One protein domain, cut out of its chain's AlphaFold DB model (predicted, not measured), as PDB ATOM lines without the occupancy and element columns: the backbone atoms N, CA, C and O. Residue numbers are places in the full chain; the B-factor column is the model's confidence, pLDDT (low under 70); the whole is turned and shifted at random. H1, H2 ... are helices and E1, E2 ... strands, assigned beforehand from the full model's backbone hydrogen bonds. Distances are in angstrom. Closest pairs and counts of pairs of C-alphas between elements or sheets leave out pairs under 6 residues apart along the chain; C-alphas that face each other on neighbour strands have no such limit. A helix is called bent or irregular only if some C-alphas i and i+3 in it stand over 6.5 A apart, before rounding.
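This is residues 18 to 127 of the 186 residues of an uncharacterized protein of Enhygromyxa salina (UniProt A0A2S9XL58). A strongly twisted sheet of four strands, E1 to E4, has two helices, H1 and H2, packed over one face, while its other face is bare. Beyond one end of this two-layer body, the short strand E5 pairs with residues 18 to 19. The printed part has 110 residues, with two named helices and five named strands in the order H1 E1 E2 E3 E4 H2 E5; the sheet's order is E1 E2 E3 E4, antiparallel, and the class is mixed. It is compact, with a radius of gyration of the C-alphas of 13.5 A and spans of 40 by 29 by 23 A.

E3, residues 64 to 73, is 27.0 A long; E2 is residues 55 to 61, 20.1 A, E1 residues 43 to 50, 21.2 A, and E4 residues 87 to 93, 19.0 A. H1, residues 25 to 38, begins at C-alpha (44.266, -5.112, -12.968) and spans 19.6 A; it is irregular, with C-alphas 31 and 34 8.2 A apart. H2, residues 102 to 118, spans 24.2 A. E5, residues 125 to 127, ends at C-alpha (46.141, -24.659, -12.017).

E1 to E4 form a meander, each strand the antiparallel neighbour of the one before. N 46 and O 58 are 2.8 A apart between E1 and E2, N 57 and O 69 2.9 A between E2 and E3, and N 70 and O 90 2.8 A between E3 and E4. On the same face, H1 runs along the strands over E1 and E2, at a height of 9.4 A over the sheet. H2 runs along them at 8.6 A, over E3 and only just over E2, where 3 of its C-alphas fall. Residues 30 to 35 of H1 touch H2 at a steep tilt of 42 degrees, opposite ways; the closest C-alphas, of Leu 31 and Val 115, are 5.2 A apart. Each O i to N i+4 pair is within hydrogen-bond range in H2, and 7 of 10 in H1. E5 pairs with no named strand and is apart from H2.

The farthest C-alphas, of Ala 102 and Leu 127, are 41.3 A apart. The printed part has no cut. The link from E3 to E4, 13 residues, is long. Mean pLDDT of the printed part is 92.6; residue 127 is under 70.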
ATOM      1  N   ARG A  18      41.403 -22.713 -14.950       80.69
ATOM      2  CA  ARG A  18      42.035 -21.483 -15.437       80.69
ATOM      3  C   ARG A  18      41.729 -20.338 -14.487       80.69
ATOM      4  O   ARG A  18      40.566 -20.020 -14.268       80.69
ATOM      5  N   VAL A  19      42.775 -19.684 -13.994       85.69
ATOM      6  CA  VAL A  19      42.644 -18.567 -13.053       85.69
ATOM      7  C   VAL A  19      43.421 -17.355 -13.544       85.69
ATOM      8  O   VAL A  19      44.516 -17.481 -14.106       85.69
ATOM      9  N   ILE A  20      42.850 -16.173 -13.326       84.38
ATOM     10  CA  ILE A  20      43.526 -14.894 -13.531       84.38
ATOM     11  C   ILE A  20      44.383 -14.618 -12.287       84.38
ATOM     12  O   ILE A  20      43.838 -14.478 -11.190       84.38
ATOM     13  N   PRO A  21      45.722 -14.557 -12.400       83.06
ATOM     14  CA  PRO A  21      46.570 -14.310 -11.244       83.06
ATOM     15  C   PRO A  21      46.321 -12.904 -10.668       83.06
ATOM     16  O   PRO A  21      46.023 -11.977 -11.428       83.06
ATOM     17  N   PRO A  22      46.476 -12.716  -9.344       82.50
ATOM     18  CA  PRO A  22      46.327 -11.403  -8.720       82.50
ATOM     19  C   PRO A  22      47.355 -10.403  -9.274       82.50
ATOM     20  O   PRO A  22      48.464 -10.794  -9.649       82.50
ATOM     21  N   GLY A  23      47.005  -9.112  -9.310       85.62
ATOM     22  CA  GLY A  23      47.877  -8.055  -9.844       85.62
ATOM     23  C   GLY A  23      47.762  -7.840 -11.360       85.62
ATOM     24  O   GLY A  23      48.626  -7.204 -11.963       85.62
ATOM     25  N   ARG A  24      46.727  -8.395 -12.008       89.56
ATOM     26  CA  ARG A  24      46.462  -8.242 -13.453       89.56
ATOM     27  C   ARG A  24      45.544  -7.068 -13.789       89.56
ATOM     28  O   ARG A  24      45.207  -6.888 -14.957       89.56
ATOM     29  N   GLU A  25      45.165  -6.257 -12.811       93.31
ATOM     30  CA  GLU A  25      44.266  -5.112 -12.968       93.31
ATOM     31  C   GLU A  25      44.806  -4.098 -13.981       93.31
ATOM     32  O   GLU A  25      44.059  -3.643 -14.846       93.31
ATOM     33  N   ASP A  26      46.107  -3.801 -13.932       93.62
ATOM     34  CA  ASP A  26      46.739  -2.886 -14.886       93.62
ATOM     35  C   ASP A  26      46.742  -3.476 -16.294       93.62
ATOM     36  O   ASP A  26      46.342  -2.804 -17.239       93.62
ATOM     37  N   ALA A  27      47.091  -4.757 -16.444       93.38
ATOM     38  CA  ALA A  27      47.029  -5.439 -17.736       93.38
ATOM     39  C   ALA A  27      45.596  -5.458 -18.299       93.38
ATOM     40  O   ALA A  27      45.401  -5.265 -19.497       93.38
ATOM     41  N   ALA A  28      44.587  -5.661 -17.447       94.88
ATOM     42  CA  ALA A  28      43.178  -5.634 -17.831       94.88
ATOM     43  C   ALA A  28      42.725  -4.228 -18.249       94.88
ATOM     44  O   ALA A  28      42.010  -4.073 -19.241       94.88
ATOM     45  N   ARG A  29      43.169  -3.186 -17.537       96.38
ATOM     46  CA  ARG A  29      42.934  -1.783 -17.913       96.38
ATOM     47  C   ARG A  29      43.627  -1.447 -19.233       96.38
ATOM     48  O   ARG A  29      43.041  -0.795 -20.096       96.38
ATOM     49  N   GLU A  30      44.816  -2.001 -19.439       96.19
ATOM     50  CA  GLU A  30      45.534  -1.999 -20.708       96.19
ATOM     51  C   GLU A  30      44.885  -2.851 -21.801       96.19
ATOM     52  O   GLU A  30      45.436  -2.908 -22.886       96.19
ATOM     53  N   LEU A  31      43.729  -3.485 -21.620       96.94
ATOM     54  CA  LEU A  31      42.959  -3.978 -22.770       96.94
ATOM     55  C   LEU A  31      42.079  -2.864 -23.330       96.94
ATOM     56  O   LEU A  31      42.069  -2.645 -24.535       96.94
ATOM     57  N   LEU A  32      41.431  -2.087 -22.458       97.44
ATOM     58  CA  LEU A  32      40.419  -1.098 -22.849       97.44
ATOM     59  C   LEU A  32      40.908   0.354 -22.894       97.44
ATOM     60  O   LEU A  32      40.138   1.216 -23.308       97.44
ATOM     61  N   ARG A  33      42.160   0.646 -22.511       96.94
ATOM     62  CA  ARG A  33      42.692   2.024 -22.399       96.94
ATOM     63  C   ARG A  33      42.274   2.994 -23.531       96.94
ATOM     64  O   ARG A  33      41.702   4.022 -23.192       96.94
ATOM     65  N   PRO A  34      42.416   2.676 -24.837       96.31
ATOM     66  CA  PRO A  34      41.978   3.560 -25.921       96.31
ATOM     67  C   PRO A  34      40.499   3.948 -25.861       96.31
ATOM     68  O   PRO A  34      40.147   5.072 -26.192       96.31
ATOM     69  N   VAL A  35      39.638   3.020 -25.442       97.12
ATOM     70  CA  VAL A  35      38.194   3.246 -25.328       97.12
ATOM     71  C   VAL A  35      37.884   4.062 -24.082       97.12
ATOM     72  O   VAL A  35      37.072   4.982 -24.144       97.12
ATOM     73  N   LEU A  36      38.566   3.778 -22.968       96.31
ATOM     74  CA  LEU A  36      38.444   4.563 -21.736       96.31
ATOM     75  C   LEU A  36      38.795   6.036 -21.991       96.31
ATOM     76  O   LEU A  36      38.026   6.916 -21.613       96.31
ATOM     77  N   ASP A  37      39.894   6.288 -22.705       94.56
ATOM     78  CA  ASP A  37      40.384   7.636 -23.015       94.56
ATOM     79  C   ASP A  37      39.449   8.412 -23.964       94.56
ATOM     80  O   ASP A  37      39.435   9.642 -23.960       94.56
ATOM     81  N   GLN A  38      38.661   7.703 -24.779       94.38
ATOM     82  CA  GLN A  38      37.740   8.279 -25.770       94.38
ATOM     83  C   GLN A  38      36.279   8.299 -25.300       94.38
ATOM     84  O   GLN A  38      35.398   8.745 -26.037       94.38
ATOM     85  N   THR A  39      35.998   7.820 -24.086       95.62
ATOM     86  CA  THR A  39      34.626   7.743 -23.581       95.62
ATOM     87  C   THR A  39      34.067   9.156 -23.344       95.62
ATOM     88  O   THR A  39      34.686   9.948 -22.628       95.62
ATOM     89  N   PRO A  40      32.896   9.509 -23.911       94.75
ATOM     90  CA  PRO A  40      32.274  10.815 -23.706       94.75
ATOM     91  C   PRO A  40      31.931  11.060 -22.236       94.75
ATOM     92  O   PRO A  40      31.487  10.150 -21.551       94.75
ATOM     93  N   ALA A  41      31.994  12.314 -21.781       92.81
ATOM     94  CA  ALA A  41      31.800  12.686 -20.371       92.81
ATOM     95  C   ALA A  41      30.440  12.293 -19.746       92.81
ATOM     96  O   ALA A  41      30.302  12.286 -18.528       92.81
ATOM     97  N   GLN A  42      29.423  12.001 -20.562       93.88
ATOM     98  CA  GLN A  42      28.099  11.549 -20.100       93.88
ATOM     99  C   GLN A  42      28.068  10.054 -19.748       93.88
ATOM    100  O   GLN A  42      27.098   9.572 -19.158       93.88
ATOM    101  N   LEU A  43      29.110   9.326 -20.143       96.06
ATOM    102  CA  LEU A  43      29.284   7.901 -19.939       96.06
ATOM    103  C   LEU A  43      30.572   7.662 -19.153       96.06
ATOM    104  O   LEU A  43      31.495   8.474 -19.158       96.06
ATOM    105  N   SER A  44      30.648   6.534 -18.465       96.56
ATOM    106  CA  SER A  44      31.890   6.113 -17.822       96.56
ATOM    107  C   SER A  44      31.987   4.602 -17.790       96.56
ATOM    108  O   SER A  44      30.976   3.912 -17.714       96.56
ATOM    109  N   TRP A  45      33.203   4.078 -17.851       97.12
ATOM    110  CA  TRP A  45      33.445   2.660 -17.642       97.12
ATOM    111  C   TRP A  45      33.860   2.417 -16.195       97.12
ATOM    112  O   TRP A  45      34.860   2.961 -15.728       97.12
ATOM    113  N   LEU A  46      33.114   1.568 -15.497       96.62
ATOM    114  CA  LEU A  46      33.475   1.067 -14.178       96.62
ATOM    115  C   LEU A  46      34.215  -0.268 -14.334       96.62
ATOM    116  O   LEU A  46      33.732  -1.167 -15.023       96.62
ATOM    117  N   GLY A  47      35.381  -0.396 -13.696       94.44
ATOM    118  CA  GLY A  47      36.204  -1.609 -13.728       94.44
ATOM    119  C   GLY A  47      37.722  -1.348 -13.777       94.44
ATOM    120  O   GLY A  47      38.178  -0.205 -13.599       94.44
ATOM    121  N   PRO A  48      38.533  -2.402 -13.995       96.56
ATOM    122  CA  PRO A  48      38.123  -3.801 -14.117       96.56
ATOM    123  C   PRO A  48      37.742  -4.378 -12.753       96.56
ATOM    124  O   PRO A  48      38.429  -4.127 -11.764       96.56
ATOM    125  N   GLN A  49      36.691  -5.195 -12.704       96.44
ATOM    126  CA  GLN A  49      36.487  -6.129 -11.595       96.44
ATOM    127  C   GLN A  49      36.972  -7.506 -12.038       96.44
ATOM    128  O   GLN A  49      36.406  -8.098 -12.957       96.44
ATOM    129  N   ILE A  50      38.034  -7.993 -11.401       92.50
ATOM    130  CA  ILE A  50      38.605  -9.311 -11.675       92.50
ATOM    131  C   ILE A  50      38.011 -10.312 -10.686       92.50
ATOM    132  O   ILE A  50      38.094 -10.138  -9.470       92.50
ATOM    133  N   GLU A  51      37.391 -11.348 -11.229       90.62
ATOM    134  CA  GLU A  51      36.992 -12.560 -10.520       90.62
ATOM    135  C   GLU A  51      37.973 -13.689 -10.873       90.62
ATOM    136  O   GLU A  51      38.904 -13.491 -11.652       90.62
ATOM    137  N   VAL A  52      37.780 -14.874 -10.292       84.25
ATOM    138  CA  VAL A  52      38.701 -16.014 -10.449       84.25
ATOM    139  C   VAL A  52      38.976 -16.329 -11.926       84.25
ATOM    140  O   VAL A  52      40.132 -16.475 -12.318       84.25
ATOM    141  N   ASP A  53      37.931 -16.378 -12.749       87.69
ATOM    142  CA  ASP A  53      37.989 -16.822 -14.144       87.69
ATOM    143  C   ASP A  53      37.563 -15.748 -15.153       87.69
ATOM    144  O   ASP A  53      37.526 -16.022 -16.347       87.69
ATOM    145  N   ARG A  54      37.203 -14.538 -14.714       94.25
ATOM    146  CA  ARG A  54      36.608 -13.533 -15.605       94.25
ATOM    147  C   ARG A  54      36.909 -12.105 -15.199       94.25
ATOM    148  O   ARG A  54      37.132 -11.800 -14.029       94.25
ATOM    149  N   ILE A  55      36.834 -11.211 -16.177       96.88
ATOM    150  CA  ILE A  55      36.975  -9.767 -15.983       96.88
ATOM    151  C   ILE A  55      35.665  -9.101 -16.372       96.88
ATOM    152  O   ILE A  55      35.141  -9.359 -17.453       96.88
ATOM    153  N   LYS A  56      35.144  -8.232 -15.509       97.81
ATOM    154  CA  LYS A  56      33.901  -7.495 -15.748       97.81
ATOM    155  C   LYS A  56      34.155  -5.998 -15.834       97.81
ATOM    156  O   LYS A  56      34.932  -5.437 -15.055       97.81
ATOM    157  N   TRP A  57      33.453  -5.375 -16.769       98.31
ATOM    158  CA  TRP A  57      33.389  -3.935 -16.961       98.31
ATOM    159  C   TRP A  57      31.943  -3.508 -17.168       98.31
ATOM    160  O   TRP A  57      31.172  -4.217 -17.815       98.31
ATOM    161  N   TRP A  58      31.589  -2.333 -16.662       97.62
ATOM    162  CA  TRP A  58      30.256  -1.763 -16.831       97.62
ATOM    163  C   TRP A  58      30.346  -0.424 -17.538       97.62
ATOM    164  O   TRP A  58      31.080   0.450 -17.080       97.62
ATOM    165  N   LEU A  59      29.575  -0.239 -18.606       97.25
ATOM    166  CA  LEU A  59      29.332   1.094 -19.152       97.25
ATOM    167  C   LEU A  59      28.184   1.720 -18.365       97.25
ATOM    168  O   LEU A  59      27.064   1.208 -18.365       97.25
ATOM    169  N   MET A  60      28.468   2.824 -17.696       96.12
ATOM    170  CA  MET A  60      27.559   3.561 -16.834       96.12
ATOM    171  C   MET A  60      27.072   4.825 -17.537       96.12
ATOM    172  O   MET A  60      27.844   5.506 -18.215       96.12
ATOM    173  N   ARG A  61      25.806   5.175 -17.308       93.62
ATOM    174  CA  ARG A  61      25.211   6.475 -17.640       93.62
ATOM    175  C   ARG A  61      24.616   7.052 -16.357       93.62
ATOM    176  O   ARG A  61      23.608   6.545 -15.860       93.62
ATOM    177  N   GLY A  62      25.269   8.070 -15.795       90.44
ATOM    178  CA  GLY A  62      25.036   8.451 -14.397       90.44
ATOM    179  C   GLY A  62      25.275   7.249 -13.476       90.44
ATOM    180  O   GLY A  62      26.266   6.542 -13.637       90.44
ATOM    181  N   ASP A  63      24.325   6.961 -12.588       90.81
ATOM    182  CA  ASP A  63      24.410   5.831 -11.648       90.81
ATOM    183  C   ASP A  63      23.846   4.509 -12.208       90.81
ATOM    184  O   ASP A  63      23.787   3.499 -11.508       90.81
ATOM    185  N   SER A  64      23.402   4.492 -13.470       92.25
ATOM    186  CA  SER A  64      22.764   3.321 -14.085       92.25
ATOM    187  C   SER A  64      23.707   2.581 -15.029       92.25
ATOM    188  O   SER A  64      24.164   3.149 -16.025       92.25
ATOM    189  N   ALA A  65      23.928   1.290 -14.782       94.00
ATOM    190  CA  ALA A  65      24.637   0.416 -15.713       94.00
ATOM    191  C   ALA A  65      23.800   0.188 -16.981       94.00
ATOM    192  O   ALA A  65      22.638  -0.213 -16.904       94.00
ATOM    193  N   GLN A  66      24.397   0.451 -18.140       95.00
ATOM    194  CA  GLN A  66      23.781   0.284 -19.457       95.00
ATOM    195  C   GLN A  66      24.179  -1.054 -20.082       95.00
ATOM    196  O   GLN A  66      23.337  -1.761 -20.634       95.00
ATOM    197  N   VAL A  67      25.458  -1.422 -19.961       96.50
ATOM    198  CA  VAL A  67      25.999  -2.686 -20.471       96.50
ATOM    199  C   VAL A  67      26.986  -3.290 -19.485       96.50
ATOM    200  O   VAL A  67      27.652  -2.568 -18.739       96.50
ATOM    201  N   ILE A  68      27.092  -4.613 -19.510       97.25
ATOM    202  CA  ILE A  68      28.166  -5.370 -18.879       97.25
ATOM    203  C   ILE A  68      28.971  -6.038 -19.989       97.25
ATOM    204  O   ILE A  68      28.415  -6.787 -20.795       97.25
ATOM    205  N   LEU A  69      30.271  -5.766 -20.012       97.81
ATOM    206  CA  LEU A  69      31.251  -6.472 -20.825       97.81
ATOM    207  C   LEU A  69      31.961  -7.484 -19.925       97.81
ATOM    208  O   LEU A  69      32.577  -7.105 -18.924       97.81
ATOM    209  N   VAL A  70      31.870  -8.764 -20.273       97.75
ATOM    210  CA  VAL A  70      32.512  -9.859 -19.542       97.75
ATOM    211  C   VAL A  70      33.545 -10.516 -20.441       97.75
ATOM    212  O   VAL A  70      33.235 -10.941 -21.548       97.75
ATOM    213  N   LEU A  71      34.773 -10.614 -19.950       97.38
ATOM    214  CA  LEU A  71      35.850 -11.353 -20.593       97.38
ATOM    215  C   LEU A  71      36.017 -12.668 -19.832       97.38
ATOM    216  O   LEU A  71      36.548 -12.670 -18.722       97.38
ATOM    217  N   ALA A  72      35.514 -13.756 -20.406       95.06
ATOM    218  CA  ALA A  72      35.618 -15.114 -19.869       95.06
ATOM    219  C   ALA A  72      36.721 -15.888 -20.611       95.06
ATOM    220  O   ALA A  72      37.187 -15.409 -21.645       95.06
ATOM    221  N   PRO A  73      37.176 -17.063 -20.143       93.56
ATOM    222  CA  PRO A  73      38.156 -17.858 -20.870       93.56
ATOM    223  C   PRO A  73      37.608 -18.227 -22.249       93.56
ATOM    224  O   PRO A  73      36.433 -18.570 -22.378       93.56
ATOM    225  N   ARG A  74      38.453 -18.161 -23.283       93.56
ATOM    226  CA  ARG A  74      38.068 -18.442 -24.678       93.56
ATOM    227  C   ARG A  74      37.361 -19.790 -24.842       93.56
ATOM    228  O   ARG A  74      36.502 -19.929 -25.704       93.56
ATOM    229  N   GLU A  75      37.710 -20.782 -24.031       88.19
ATOM    230  CA  GLU A  75      37.112 -22.118 -24.077       88.19
ATOM    231  C   GLU A  75      35.664 -22.169 -23.573       88.19
ATOM    232  O   GLU A  75      34.963 -23.134 -23.868       88.19
ATOM    233  N   LEU A  76      35.210 -21.147 -22.841       89.06
ATOM    234  CA  LEU A  76      33.825 -21.016 -22.378       89.06
ATOM    235  C   LEU A  76      32.937 -20.246 -23.365       89.06
ATOM    236  O   LEU A  76      31.798 -19.925 -23.027       89.06
ATOM    237  N   ALA A  77      33.450 -19.938 -24.561       90.25
ATOM    238  CA  ALA A  77      32.689 -19.263 -25.600       90.25
ATOM    239  C   ALA A  77      31.412 -20.029 -25.953       90.25
ATOM    240  O   ALA A  77      31.446 -21.241 -26.197       90.25
ATOM    241  N   VAL A  78      30.299 -19.305 -26.054       90.94
ATOM    242  CA  VAL A  78      29.093 -19.823 -26.711       90.94
ATOM    243  C   VAL A  78      29.064 -19.405 -28.185       90.94
ATOM    244  O   VAL A  78      29.933 -18.674 -28.664       90.94
ATOM    245  N   ALA A  79      28.095 -19.929 -28.938       87.31
ATOM    246  CA  ALA A  79      27.962 -19.621 -30.358       87.31
ATOM    247  C   ALA A  79      27.836 -18.103 -30.591       87.31
ATOM    248  O   ALA A  79      27.152 -17.412 -29.840       87.31
ATOM    249  N   ASP A  80      28.492 -17.625 -31.649       88.81
ATOM    250  CA  ASP A  80      28.454 -16.238 -32.134       88.81
ATOM    251  C   ASP A  80      29.075 -15.167 -31.212       88.81
ATOM    252  O   ASP A  80      28.972 -13.973 -31.499       88.81
ATOM    253  N   GLU A  81      29.786 -15.556 -30.148       92.25
ATOM    254  CA  GLU A  81      30.541 -14.602 -29.327       92.25
ATOM    255  C   GLU A  81      31.843 -14.143 -30.011       92.25
ATOM    256  O   GLU A  81      32.592 -14.963 -30.559       92.25
ATOM    257  N   PRO A  82      32.185 -12.842 -29.948       96.38
ATOM    258  CA  PRO A  82      33.498 -12.364 -30.350       96.38
ATOM    259  C   PRO A  82      34.600 -12.987 -29.488       96.38
ATOM    260  O   PRO A  82      34.501 -13.043 -28.263       96.38
ATOM    261  N   LEU A  83      35.691 -13.407 -30.129       96.81
ATOM    262  CA  LEU A  83      36.820 -14.044 -29.450       96.81
ATOM    263  C   LEU A  83      38.106 -13.238 -29.622       96.81
ATOM    264  O   LEU A  83      38.361 -12.687 -30.694       96.81
ATOM    265  N   SER A  84      38.952 -13.257 -28.595       95.69
ATOM    266  CA  SER A  84      40.361 -12.848 -28.632       95.69
ATOM    267  C   SER A  84      41.264 -14.039 -28.269       95.69
ATOM    268  O   SER A  84      40.782 -15.166 -28.151       95.69
ATOM    269  N   HIS A  85      42.579 -13.849 -28.130       92.81
ATOM    270  CA  HIS A  85      43.512 -14.952 -27.847       92.81
ATOM    271  C   HIS A  85      43.183 -15.719 -26.552       92.81
ATOM    272  O   HIS A  85      43.140 -16.945 -26.557       92.81
ATOM    273  N   SER A  86      42.930 -14.992 -25.469       92.94
ATOM    274  CA  SER A  86      42.612 -15.482 -24.129       92.94
ATOM    275  C   SER A  86      41.112 -15.518 -23.847       92.94
ATOM    276  O   SER A  86      40.697 -16.297 -22.989       92.94
ATOM    277  N   PHE A  87      40.303 -14.677 -24.508       96.88
ATOM    278  CA  PHE A  87      38.941 -14.399 -24.050       96.88
ATOM    279  C   PHE A  87      37.827 -14.771 -25.029       96.88
ATOM    280  O   PHE A  87      37.944 -14.597 -26.243       96.88
ATOM    281  N   ALA A  88      36.712 -15.216 -24.452       96.94
ATOM    282  CA  ALA A  88      35.375 -15.070 -25.005       96.94
ATOM    283  C   ALA A  88      34.785 -13.751 -24.482       96.94
ATOM    284  O   ALA A  88      34.858 -13.474 -23.280       96.94
ATOM    285  N   ILE A  89      34.258 -12.919 -25.378       97.69
ATOM    286  CA  ILE A  89      33.814 -11.559 -25.061       97.69
ATOM    287  C   ILE A  89      32.287 -11.528 -25.049       97.69
ATOM    288  O   ILE A  89      31.646 -11.562 -26.095       97.69
ATOM    289  N   GLN A  90      31.704 -11.434 -23.859       97.19
ATOM    290  CA  GLN A  90      30.257 -11.468 -23.660       97.19
ATOM    291  C   GLN A  90      29.735 -10.059 -23.389       97.19
ATOM    292  O   GLN A  90      30.305  -9.313 -22.588       97.19
ATOM    293  N   VAL A  91      28.629  -9.703 -24.036       96.19
ATOM    294  CA  VAL A  91      27.997  -8.387 -23.906       96.19
ATOM    295  C   VAL A  91      26.554  -8.565 -23.467       96.19
ATOM    296  O   VAL A  91      25.746  -9.154 -24.183       96.19
ATOM    297  N   ALA A  92      26.213  -8.017 -22.303       95.12
ATOM    298  CA  ALA A  92      24.858  -8.045 -21.768       95.12
ATOM    299  C   ALA A  92      24.336  -6.621 -21.546       95.12
ATOM    300  O   ALA A  92      24.849  -5.885 -20.704       95.12
ATOM    301  N   TRP A  93      23.299  -6.238 -22.290       93.75
ATOM    302  CA  TRP A  93      22.613  -4.955 -22.123       93.75
ATOM    303  C   TRP A  93      21.608  -5.024 -20.971       93.75
ATOM    304  O   TRP A  93      20.856  -5.994 -20.849       93.75
ATOM    305  N   ALA A  94      21.584  -3.997 -20.124       90.06
ATOM    306  CA  ALA A  94      20.680  -3.945 -18.983       90.06
ATOM    307  C   ALA A  94      19.216  -3.794 -19.454       90.06
ATOM    308  O   ALA A  94      18.902  -2.830 -20.154       90.06
ATOM    309  N   PRO A  95      18.279  -4.669 -19.035       80.06
ATOM    310  CA  PRO A  95      16.882  -4.597 -19.482       80.06
ATOM    311  C   PRO A  95      16.182  -3.286 -19.100       80.06
ATOM    312  O   PRO A  95      15.310  -2.802 -19.817       80.06
ATOM    313  N   SER A  96      16.567  -2.701 -17.964       75.06
ATOM    314  CA  SER A  96      16.003  -1.457 -17.435       75.06
ATOM    315  C   SER A  96      16.573  -0.188 -18.078       75.06
ATOM    316  O   SER A  96      16.066   0.896 -17.804       75.06
ATOM    317  N   ALA A  97      17.612  -0.295 -18.912       73.62
ATOM    318  CA  ALA A  97      18.297   0.852 -19.516       73.62
ATOM    319  C   ALA A  97      17.575   1.438 -20.747       73.62
ATOM    320  O   ALA A  97      17.982   2.472 -21.278       73.62
ATOM    321  N   GLY A  98      16.481   0.811 -21.193       78.94
ATOM    322  CA  GLY A  98      15.852   1.133 -22.472       78.94
ATOM    323  C   GLY A  98      16.701   0.662 -23.658       78.94
ATOM    324  O   GLY A  98      17.652  -0.102 -23.503       78.94
ATOM    325  N   SER A  99      16.342   1.092 -24.870       86.31
ATOM    326  CA  SER A  99      17.108   0.741 -26.070       86.31
ATOM    327  C   SER A  99      18.474   1.438 -26.072       86.31
ATOM    328  O   SER A  99      18.514   2.662 -25.922       86.31
ATOM    329  N   PRO A 100      19.582   0.713 -26.319       89.25
ATOM    330  CA  PRO A 100      20.910   1.311 -26.325       89.25
ATOM    331  C   PRO A 100      21.055   2.314 -27.465       89.25
ATOM    332  O   PRO A 100      20.627   2.046 -28.598       89.25
ATOM    333  N   SER A 101      21.667   3.456 -27.157       92.94
ATOM    334  CA  SER A 101      21.957   4.520 -28.119       92.94
ATOM    335  C   SER A 101      23.037   4.097 -29.125       92.94
ATOM    336  O   SER A 101      23.785   3.149 -28.892       92.94
ATOM    337  N   ALA A 102      23.138   4.809 -30.253       94.62
ATOM    338  CA  ALA A 102      24.174   4.551 -31.258       94.62
ATOM    339  C   ALA A 102      25.590   4.702 -30.674       94.62
ATOM    340  O   ALA A 102      26.433   3.844 -30.904       94.62
ATOM    341  N   VAL A 103      25.807   5.731 -29.847       94.94
ATOM    342  CA  VAL A 103      27.100   6.003 -29.195       94.94
ATOM    343  C   VAL A 103      27.503   4.864 -28.255       94.94
ATOM    344  O   VAL A 103      28.656   4.456 -28.235       94.94
ATOM    345  N   GLU A 104      26.561   4.314 -27.483       95.25
ATOM    346  CA  GLU A 104      26.867   3.189 -26.588       95.25
ATOM    347  C   GLU A 104      27.228   1.927 -27.354       95.25
ATOM    348  O   GLU A 104      28.144   1.220 -26.947       95.25
ATOM    349  N   ARG A 105      26.527   1.643 -28.458       96.12
ATOM    350  CA  ARG A 105      26.867   0.500 -29.313       96.12
ATOM    351  C   ARG A 105      28.258   0.669 -29.904       96.12
ATOM    352  O   ARG A 105      29.060  -0.243 -29.790       96.12
ATOM    353  N   GLU A 106      28.568   1.857 -30.419       97.06
ATOM    354  CA  GLU A 106      29.888   2.173 -30.969       97.06
ATOM    355  C   GLU A 106      31.005   2.006 -29.926       97.06
ATOM    356  O   GLU A 106      32.043   1.420 -30.224       97.06
ATOM    357  N   LEU A 107      30.785   2.440 -28.680       97.12
ATOM    358  CA  LEU A 107      31.753   2.242 -27.595       97.12
ATOM    359  C   LEU A 107      31.932   0.771 -27.217       97.12
ATOM    360  O   LEU A 107      33.050   0.353 -26.915       97.12
ATOM    361  N   VAL A 108      30.854  -0.013 -27.211       97.50
ATOM    362  CA  VAL A 108      30.924  -1.455 -26.943       97.50
ATOM    363  C   VAL A 108      31.650  -2.175 -28.077       97.50
ATOM    364  O   VAL A 108      32.550  -2.968 -27.803       97.50
ATOM    365  N   ASP A 109      31.346  -1.851 -29.331       98.12
ATOM    366  CA  ASP A 109      32.029  -2.409 -30.502       98.12
ATOM    367  C   ASP A 109      33.524  -2.048 -30.489       98.12
ATOM    368  O   ASP A 109      34.384  -2.908 -30.707       98.12
ATOM    369  N   ALA A 110      33.859  -0.804 -30.132       98.12
ATOM    370  CA  ALA A 110      35.239  -0.369 -29.942       98.12
ATOM    371  C   ALA A 110      35.933  -1.115 -28.790       98.12
ATOM    372  O   ALA A 110      37.108  -1.467 -28.910       98.12
ATOM    373  N   ALA A 111      35.228  -1.393 -27.687       98.25
ATOM    374  CA  ALA A 111      35.758  -2.170 -26.564       98.25
ATOM    375  C   ALA A 111      36.091  -3.607 -26.977       98.25
ATOM    376  O   ALA A 111      37.194  -4.080 -26.694       98.25
ATOM    377  N   ILE A 112      35.188  -4.266 -27.708       98.38
ATOM    378  CA  ILE A 112      35.416  -5.606 -28.267       98.38
ATOM    379  C   ILE A 112      36.655  -5.591 -29.169       98.38
ATOM    380  O   ILE A 112      37.584  -6.374 -28.954       98.38
ATOM    381  N   ALA A 113      36.711  -4.662 -30.128       98.31
ATOM    382  CA  ALA A 113      37.836  -4.543 -31.052       98.31
ATOM    383  C   ALA A 113      39.163  -4.266 -30.321       98.31
ATOM    384  O   ALA A 113      40.205  -4.817 -30.686       98.31
ATOM    385  N   SER A 114      39.138  -3.456 -29.257       98.12
ATOM    386  CA  SER A 114      40.322  -3.156 -28.448       98.12
ATOM    387  C   SER A 114      40.860  -4.399 -27.737       98.12
ATOM    388  O   SER A 114      42.061  -4.671 -27.807       98.12
ATOM    389  N   VAL A 115      39.982  -5.207 -27.129       97.94
ATOM    390  CA  VAL A 115      40.371  -6.483 -26.502       97.94
ATOM    391  C   VAL A 115      40.969  -7.426 -27.544       97.94
ATOM    392  O   VAL A 115      42.053  -7.968 -27.329       97.94
ATOM    393  N   GLN A 116      40.313  -7.580 -28.695       97.88
ATOM    394  CA  GLN A 116      40.785  -8.452 -29.774       97.88
ATOM    395  C   GLN A 116      42.170  -8.057 -30.293       97.88
ATOM    396  O   GLN A 116      43.002  -8.928 -30.544       97.88
ATOM    397  N   ALA A 117      42.432  -6.758 -30.426       96.62
ATOM    398  CA  ALA A 117      43.701  -6.252 -30.938       96.62
ATOM    399  C   ALA A 117      44.853  -6.329 -29.920       96.62
ATOM    400  O   ALA A 117      46.016  -6.388 -30.322       96.62
ATOM    401  N   ARG A 118      44.556  -6.277 -28.614       95.88
ATOM    402  CA  ARG A 118      45.570  -6.070 -27.561       95.88
ATOM    403  C   ARG A 118      45.799  -7.276 -26.659       95.88
ATOM    404  O   ARG A 118      46.802  -7.316 -25.951       95.88
ATOM    405  N   ASP A 119      44.906  -8.255 -26.674       94.69
ATOM    406  CA  ASP A 119      45.082  -9.490 -25.920       94.69
ATOM    407  C   ASP A 119      46.200 -10.358 -26.514       94.69
ATOM    408  O   ASP A 119      46.123 -10.811 -27.655       94.69
ATOM    409  N   THR A 120      47.233 -10.608 -25.707       90.81
ATOM    410  CA  THR A 120      48.456 -11.339 -26.075       90.81
ATOM    411  C   THR A 120      48.452 -12.817 -25.668       90.81
ATOM    412  O   THR A 120      49.471 -13.492 -25.824       90.81
ATOM    413  N   GLY A 121      47.349 -13.345 -25.123       88.06
ATOM    414  CA  GLY A 121      47.272 -14.755 -24.708       88.06
ATOM    415  C   GLY A 121      47.804 -15.052 -23.295       88.06
ATOM    416  O   GLY A 121      47.892 -16.213 -22.912       88.06
ATOM    417  N   GLN A 122      48.213 -14.033 -22.526       86.62
ATOM    418  CA  GLN A 122      48.982 -14.192 -21.274       86.62
ATOM    419  C   GLN A 122      48.178 -13.897 -19.994       86.62
ATOM    420  O   GLN A 122      48.764 -13.548 -18.963       86.62
ATOM    421  N   PHE A 123      46.846 -13.984 -20.052       88.19
ATOM    422  CA  PHE A 123      45.978 -13.637 -18.919       88.19
ATOM    423  C   PHE A 123      45.729 -14.776 -17.935       88.19
ATOM    424  O   PHE A 123      45.666 -14.524 -16.735       88.19
ATOM    425  N   TYR A 124      45.613 -16.010 -18.420       85.81
ATOM    426  CA  TYR A 124      45.257 -17.158 -17.589       85.81
ATOM    427  C   TYR A 124      46.472 -18.009 -17.243       85.81
ATOM    428  O   TYR A 124      47.335 -18.260 -18.087       85.81
ATOM    429  N   LEU A 125      46.487 -18.526 -16.019       82.31
ATOM    430  CA  LEU A 125      47.319 -19.658 -15.626       82.31
ATOM    431  C   LEU A 125      46.444 -20.900 -15.492       82.31
ATOM    432  O   LEU A 125      45.291 -20.811 -15.079       82.31
ATOM    433  N   VAL A 126      47.005 -22.053 -15.841       76.56
ATOM    434  CA  VAL A 126      46.388 -23.351 -15.576       76.56
ATOM    435  C   VAL A 126      46.857 -23.824 -14.204       76.56
ATOM    436  O   VAL A 126      48.038 -24.129 -14.027       76.56
ATOM    437  N   LEU A 127      45.940 -23.896 -13.241       66.44
ATOM    438  CA  LEU A 127      46.141 -24.659 -12.017       66.44
ATOM    439  C   LEU A 127      46.025 -26.139 -12.382       66.44
ATOM    440  O   LEU A 127      44.940 -26.680 -12.582       66.44
TER     441      LEU A 127